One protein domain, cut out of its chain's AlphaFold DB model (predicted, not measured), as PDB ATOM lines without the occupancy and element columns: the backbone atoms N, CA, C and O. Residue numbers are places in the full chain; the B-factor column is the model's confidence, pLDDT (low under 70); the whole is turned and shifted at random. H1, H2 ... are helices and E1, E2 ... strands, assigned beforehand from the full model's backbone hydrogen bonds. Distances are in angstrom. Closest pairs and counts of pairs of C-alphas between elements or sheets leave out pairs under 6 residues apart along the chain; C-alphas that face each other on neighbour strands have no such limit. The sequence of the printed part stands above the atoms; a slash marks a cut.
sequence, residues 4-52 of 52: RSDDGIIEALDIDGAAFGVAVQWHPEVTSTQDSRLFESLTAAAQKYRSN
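Overview. This is residues 4 to 52 of the 52 residues of the protein "Unannotated protein" of freshwater metagenome (UniProt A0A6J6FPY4). A loose, flat, open frame: the two-stranded hairpin E1 and E2 along one side, the longer helix H2 along another, and the short helix H1 at the turn between them. Residues 30 to 35 stick out. The printed part has 49 residues, in order E1, E2, H1, H2; the sheet is antiparallel and the class mixed. The radius of gyration of the C-alphas is 12.8 A, the spans 41 by 29 by 11 A.

Arrangement. Look first at E1, residues 10 to 14, and E2, residues 22 to 24, an antiparallel hairpin at 168 degrees; N 13 and O 23 are 2.9 A apart, within hydrogen-bond range. H1, residues 28 to 31, and H2, residues 37 to 50, are close but not clearly touching; their closest C-alphas, Pro 28 and Leu 38, are 7.7 A apart. H2 is apart from E1 and E2, and H1 from E1. In H2 every O i to N i+4 pair is within hydrogen-bond range; H1 is too short for one.

Along the chain. Find C-alpha 10 at (-28.523, 38.675, -8.990); E1 runs 11.3 A, E2 6.7 A, H1 5.5 A. H2 runs 19.9 A to C-alpha 50 at (-12.423, 47.886, -34.158).

Size, cuts and confidence. The C-alphas farthest apart, Asp 7 and Ser 51, are 41.7 A apart. The printed part has no cut and no long link; residue 52 is under 70 in pLDDT.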
ATOM      1  N   ARG A   4     -32.545  39.819 -11.946       91.25
ATOM      2  CA  ARG A   4     -32.695  39.102 -10.679       91.25
ATOM      3  C   ARG A   4     -33.717  37.982 -10.809       91.25
ATOM      4  O   ARG A   4     -34.712  38.169 -11.506       91.25
ATOM      5  N   SER A   5     -33.483  36.902 -10.077       89.12
ATOM      6  CA  SER A   5     -34.456  35.829  -9.879       89.12
ATOM      7  C   SER A   5     -35.564  36.252  -8.905       89.12
ATOM      8  O   SER A   5     -35.445  37.268  -8.207       89.12
ATOM      9  N   ASP A   6     -36.630  35.456  -8.826       91.94
ATOM     10  CA  ASP A   6     -37.794  35.694  -7.958       91.94
ATOM     11  C   ASP A   6     -37.434  35.687  -6.461       91.94
ATOM     12  O   ASP A   6     -38.106  36.323  -5.648       91.94
ATOM     13  N   ASP A   7     -36.349  35.005  -6.088       93.06
ATOM     14  CA  ASP A   7     -35.797  34.976  -4.728       93.06
ATOM     15  C   ASP A   7     -34.797  36.118  -4.442       93.06
ATOM     16  O   ASP A   7     -34.257  36.228  -3.338       93.06
ATOM     17  N   GLY A   8     -34.575  37.004  -5.418       90.25
ATOM     18  CA  GLY A   8     -33.726  38.185  -5.301       90.25
ATOM     19  C   GLY A   8     -32.249  37.964  -5.638       90.25
ATOM     20  O   GLY A   8     -31.471  38.922  -5.545       90.25
ATOM     21  N   ILE A   9     -31.846  36.759  -6.058       92.12
ATOM     22  CA  ILE A   9     -30.474  36.493  -6.510       92.12
ATOM     23  C   ILE A   9     -30.170  37.318  -7.763       92.12
ATOM     24  O   ILE A   9     -30.969  37.376  -8.691       92.12
ATOM     25  N   ILE A  10     -29.001  37.966  -7.797       92.50
ATOM     26  CA  ILE A  10     -28.523  38.675  -8.990       92.50
ATOM     27  C   ILE A  10     -28.077  37.645 -10.022       92.50
ATOM     28  O   ILE A  10     -27.177  36.848  -9.761       92.50
ATOM     29  N   GLU A  11     -28.676  37.712 -11.205       93.12
ATOM     30  CA  GLU A  11     -28.376  36.796 -12.300       93.12
ATOM     31  C   GLU A  11     -27.564  37.481 -13.398       93.12
ATOM     32  O   GLU A  11     -26.703  36.842 -13.994       93.12
ATOM     33  N   ALA A  12     -27.783  38.779 -13.642       94.00
ATOM     34  CA  ALA A  12     -26.993  39.548 -14.597       94.00
ATOM     35  C   ALA A  12     -26.776  40.989 -14.158       94.00
ATOM     36  O   ALA A  12     -27.602  41.573 -13.454       94.00
ATOM     37  N   LEU A  13     -25.691  41.583 -14.632       94.38
ATOM     38  CA  LEU A  13     -25.337  42.973 -14.384       94.38
ATOM     39  C   LEU A  13     -24.654  43.584 -15.606       94.38
ATOM     40  O   LEU A  13     -23.846  42.932 -16.264       94.38
ATOM     41  N   ASP A  14     -24.966  44.851 -15.865       93.75
ATOM     42  CA  ASP A  14     -24.240  45.661 -16.839       93.75
ATOM     43  C   ASP A  14     -23.009  46.278 -16.163       93.75
ATOM     44  O   ASP A  14     -23.059  46.646 -14.986       93.75
ATOM     45  N   ILE A  15     -21.905  46.379 -16.900       93.88
ATOM     46  CA  ILE A  15     -20.651  46.958 -16.412       93.88
ATOM     47  C   ILE A  15     -20.557  48.410 -16.867       93.88
ATOM     48  O   ILE A  15     -20.339  48.697 -18.047       93.88
ATOM     49  N   ASP A  16     -20.668  49.325 -15.913       93.19
ATOM     50  CA  ASP A  16     -20.537  50.751 -16.179       93.19
ATOM     51  C   ASP A  16     -19.135  51.101 -16.707       93.19
ATOM     52  O   ASP A  16     -18.113  50.599 -16.236       93.19
ATOM     53  N   GLY A  17     -19.085  51.985 -17.706       92.62
ATOM     54  CA  GLY A  17     -17.837  52.451 -18.322       92.62
ATOM     55  C   GLY A  17     -17.240  51.515 -19.377       92.62
ATOM     56  O   GLY A  17     -16.305  51.914 -20.071       92.62
ATOM     57  N   ALA A  18     -17.783  50.308 -19.562       92.25
ATOM     58  CA  ALA A  18     -17.418  49.449 -20.682       92.25
ATOM     59  C   ALA A  18     -18.184  49.854 -21.954       92.25
ATOM     60  O   ALA A  18     -19.385  50.113 -21.910       92.25
ATOM     61  N   ALA A  19     -17.516  49.845 -23.116       92.00
ATOM     62  CA  ALA A  19     -18.192  50.025 -24.410       92.00
ATOM     63  C   ALA A  19     -19.244  48.927 -24.664       92.00
ATOM     64  O   ALA A  19     -20.266  49.157 -25.307       92.00
ATOM     65  N   PHE A  20     -18.979  47.737 -24.128       94.94
ATOM     66  CA  PHE A  20     -19.925  46.648 -23.948       94.94
ATOM     67  C   PHE A  20     -19.447  45.809 -22.764       94.94
ATOM     68  O   PHE A  20     -18.298  45.366 -22.753       94.94
ATOM     69  N   GLY A  21     -20.306  45.587 -21.773       94.69
ATOM     70  CA  GLY A  21     -19.973  44.759 -20.623       94.69
ATOM     71  C   GLY A  21     -21.226  44.261 -19.926       94.69
ATOM     72  O   GLY A  21     -22.015  45.057 -19.428       94.69
ATOM     73  N   VAL A  22     -21.385  42.941 -19.901       94.38
ATOM     74  CA  VAL A  22     -22.455  42.231 -19.201       94.38
ATOM     75  C   VAL A  22     -21.814  41.041 -18.499       94.38
ATOM     76  O   VAL A  22     -21.069  40.292 -19.132       94.38
ATOM     77  N   ALA A  23     -22.090  40.860 -17.210       93.44
ATOM     78  CA  ALA A  23     -21.732  39.649 -16.482       93.44
ATOM     79  C   ALA A  23     -23.001  38.883 -16.108       93.44
ATOM     80  O   ALA A  23     -24.009  39.489 -15.748       93.44
ATOM     81  N   VAL A  24     -22.938  37.558 -16.207       94.88
ATOM     82  CA  VAL A  24     -24.052  36.644 -15.943       94.88
ATOM     83  C   VAL A  24     -23.600  35.540 -14.993       94.88
ATOM     84  O   VAL A  24     -22.434  35.151 -15.014       94.88
ATOM     85  N   GLN A  25     -24.506  35.059 -14.143       94.00
ATOM     86  CA  GLN A  25     -24.232  33.943 -13.234       94.00
ATOM     87  C   GLN A  25     -24.356  32.589 -13.948       94.00
ATOM     88  O   GLN A  25     -23.606  31.659 -13.655       94.00
ATOM     89  N   TRP A  26     -25.313  32.471 -14.872       92.06
ATOM     90  CA  TRP A  26     -25.546  31.238 -15.615       92.06
ATOM     91  C   TRP A  26     -24.483  31.024 -16.699       92.06
ATOM     92  O   TRP A  26     -23.740  31.936 -17.047       92.06
ATOM     93  N   HIS A  27     -24.446  29.815 -17.257       93.75
ATOM     94  CA  HIS A  27     -23.572  29.434 -18.364       93.75
ATOM     95  C   HIS A  27     -24.293  29.641 -19.716       93.75
ATOM     96  O   HIS A  27     -24.991  28.728 -20.174       93.75
ATOM     97  N   PRO A  28     -24.204  30.823 -20.367       91.75
ATOM     98  CA  PRO A  28     -24.899  31.102 -21.628       91.75
ATOM     99  C   PRO A  28     -24.449  30.193 -22.782       91.75
ATOM    100  O   PRO A  28     -25.173  30.024 -23.762       91.75
ATOM    101  N   GLU A  29     -23.272  29.577 -22.681       93.00
ATOM    102  CA  GLU A  29     -22.751  28.627 -23.660       93.00
ATOM    103  C   GLU A  29     -23.630  27.380 -23.805       93.00
ATOM    104  O   GLU A  29     -23.730  26.831 -24.903       93.00
ATOM    105  N   VAL A  30     -24.325  26.961 -22.742       92.75
ATOM    106  CA  VAL A  30     -25.141  25.736 -22.748       92.75
ATOM    107  C   VAL A  30     -26.436  25.938 -23.538       92.75
ATOM    108  O   VAL A  30     -26.929  25.011 -24.176       92.75
ATOM    109  N   THR A  31     -26.962  27.164 -23.549       90.00
ATOM    110  CA  THR A  31     -28.164  27.546 -24.304       90.00
ATOM    111  C   THR A  31     -27.840  28.181 -25.653       90.00
ATOM    112  O   THR A  31     -28.753  28.501 -26.404       90.00
ATOM    113  N   SER A  32     -26.559  28.356 -25.990       85.75
ATOM    114  CA  SER A  32     -26.108  29.136 -27.154       85.75
ATOM    115  C   SER A  32     -26.630  28.642 -28.508       85.75
ATOM    116  O   SER A  32     -26.773  29.432 -29.435       85.75
ATOM    117  N   THR A  33     -26.956  27.352 -28.623       90.69
ATOM    118  CA  THR A  33     -27.555  26.768 -29.836       90.69
ATOM    119  C   THR A  33     -29.004  27.207 -30.057       90.69
ATOM    120  O   THR A  33     -29.492  27.153 -31.183       90.69
ATOM    121  N   GLN A  34     -29.688  27.630 -28.994       92.06
ATOM    122  CA  GLN A  34     -31.072  28.106 -29.003       92.06
ATOM    123  C   GLN A  34     -31.152  29.625 -28.819       92.06
ATOM    124  O   GLN A  34     -32.079  30.255 -29.325       92.06
ATOM    125  N   ASP A  35     -30.187  30.209 -28.109       91.88
ATOM    126  CA  ASP A  35     -30.098  31.637 -27.838       91.88
ATOM    127  C   ASP A  35     -28.642  32.125 -27.854       91.88
ATOM    128  O   ASP A  35     -27.922  32.101 -26.854       91.88
ATOM    129  N   SER A  36     -28.215  32.593 -29.023       94.31
ATOM    130  CA  SER A  36     -26.881  33.137 -29.293       94.31
ATOM    131  C   SER A  36     -26.775  34.648 -29.059       94.31
ATOM    132  O   SER A  36     -25.689  35.215 -29.209       94.31
ATOM    133  N   ARG A  37     -27.868  35.325 -28.677       94.56
ATOM    134  CA  ARG A  37     -27.967  36.798 -28.716       94.56
ATOM    135  C   ARG A  37     -26.917  37.502 -27.860       94.56
ATOM    136  O   ARG A  37     -26.430  38.566 -28.245       94.56
ATOM    137  N   LEU A  38     -26.534  36.916 -26.722       93.75
ATOM    138  CA  LEU A  38     -25.489  37.469 -25.854       93.75
ATOM    139  C   LEU A  38     -24.121  37.494 -26.563       93.75
ATOM    140  O   LEU A  38     -23.433  38.516 -26.555       93.75
ATOM    141  N   PHE A  39     -23.757  36.399 -27.234       95.62
ATOM    142  CA  PHE A  39     -22.493  36.278 -27.967       95.62
ATOM    143  C   PHE A  39     -22.484  37.107 -29.256       95.62
ATOM    144  O   PHE A  39     -21.469  37.718 -29.600       95.62
ATOM    145  N   GLU A  40     -23.619  37.178 -29.951       97.12
ATOM    146  CA  GLU A  40     -23.789  38.043 -31.123       97.12
ATOM    147  C   GLU A  40     -23.613  39.516 -30.751       97.12
ATOM    148  O   GLU A  40     -22.892  40.244 -31.432       97.12
ATOM    149  N   SER A  41     -24.208  39.939 -29.633       95.31
ATOM    150  CA  SER A  41     -24.086  41.310 -29.132       95.31
ATOM    151  C   SER A  41     -22.640  41.654 -28.771       95.31
ATOM    152  O   SER A  41     -22.151  42.715 -29.164       95.31
ATOM    153  N   LEU A  42     -21.927  40.733 -28.110       95.81
ATOM    154  CA  LEU A  42     -20.497  40.881 -27.820       95.81
ATOM    155  C   LEU A  42     -19.673  41.030 -29.107       95.81
ATOM    156  O   LEU A  42     -18.844  41.935 -29.225       95.81
ATOM    157  N   THR A  43     -19.922  40.171 -30.096       97.19
ATOM    158  CA  THR A  43     -19.201  40.196 -31.377       97.19
ATOM    159  C   THR A  43     -19.479  41.489 -32.144       97.19
ATOM    160  O   THR A  43     -18.554  42.121 -32.657       97.19
ATOM    161  N   ALA A  44     -20.737  41.932 -32.189       97.44
ATOM    162  CA  ALA A  44     -21.124  43.183 -32.827       97.44
ATOM    163  C   ALA A  44     -20.467  44.397 -32.153       97.44
ATOM    164  O   ALA A  44     -19.995  45.305 -32.843       97.44
ATOM    165  N   ALA A  45     -20.390  44.412 -30.820       96.81
ATOM    166  CA  ALA A  45     -19.686  45.454 -30.081       96.81
ATOM    167  C   ALA A  45     -18.181  45.463 -30.388       96.81
ATOM    168  O   ALA A  45     -17.619  46.530 -30.634       96.81
ATOM    169  N   ALA A  46     -17.542  44.291 -30.462       96.81
ATOM    170  CA  ALA A  46     -16.129  44.176 -30.823       96.81
ATOM    171  C   ALA A  46     -15.841  44.693 -32.244       96.81
ATOM    172  O   ALA A  46     -14.841  45.379 -32.460       96.81
ATOM    173  N   GLN A  47     -16.729  44.427 -33.210       97.69
ATOM    174  CA  GLN A  47     -16.597  44.972 -34.566       97.69
ATOM    175  C   GLN A  47     -16.705  46.499 -34.577       97.69
ATOM    176  O   GLN A  47     -15.865  47.163 -35.177       97.69
ATOM    177  N   LYS A  48     -17.688  47.065 -33.866       96.75
ATOM    178  CA  LYS A  48     -17.830  48.525 -33.739       96.75
ATOM    179  C   LYS A  48     -16.602  49.159 -33.095       96.75
ATOM    180  O   LYS A  48     -16.133  50.175 -33.588       96.75
ATOM    181  N   TYR A  49     -16.068  48.542 -32.041       94.56
ATOM    182  CA  TYR A  49     -14.854  49.011 -31.376       94.56
ATOM    183  C   TYR A  49     -13.642  49.001 -32.315       94.56
ATOM    184  O   TYR A  49     -12.849  49.932 -32.294       94.56
ATOM    185  N   ARG A  50     -13.510  47.977 -33.169       95.69
ATOM    186  CA  ARG A  50     -12.423  47.886 -34.158       95.69
ATOM    187  C   ARG A  50     -12.521  48.940 -35.264       95.69
ATOM    188  O   ARG A  50     -11.496  49.335 -35.809       95.69
ATOM    189  N   SER A  51     -13.734  49.308 -35.664       91.31
ATOM    190  CA  SER A  51     -13.977  50.283 -36.735       91.31
ATOM    191  C   SER A  51     -13.880  51.744 -36.282       91.31
ATOM    192  O   SER A  51     -14.125  52.629 -37.100       91.31
ATOM    193  N   ASN A  52     -13.556  51.982 -35.010       69.81
ATOM    194  CA  ASN A  52     -13.429  53.295 -34.383       69.81
ATOM    195  C   ASN A  52     -11.955  53.662 -34.184       69.81
ATOM    196  O   ASN A  52     -11.637  54.863 -34.311       69.81
TER     197      ASN A  52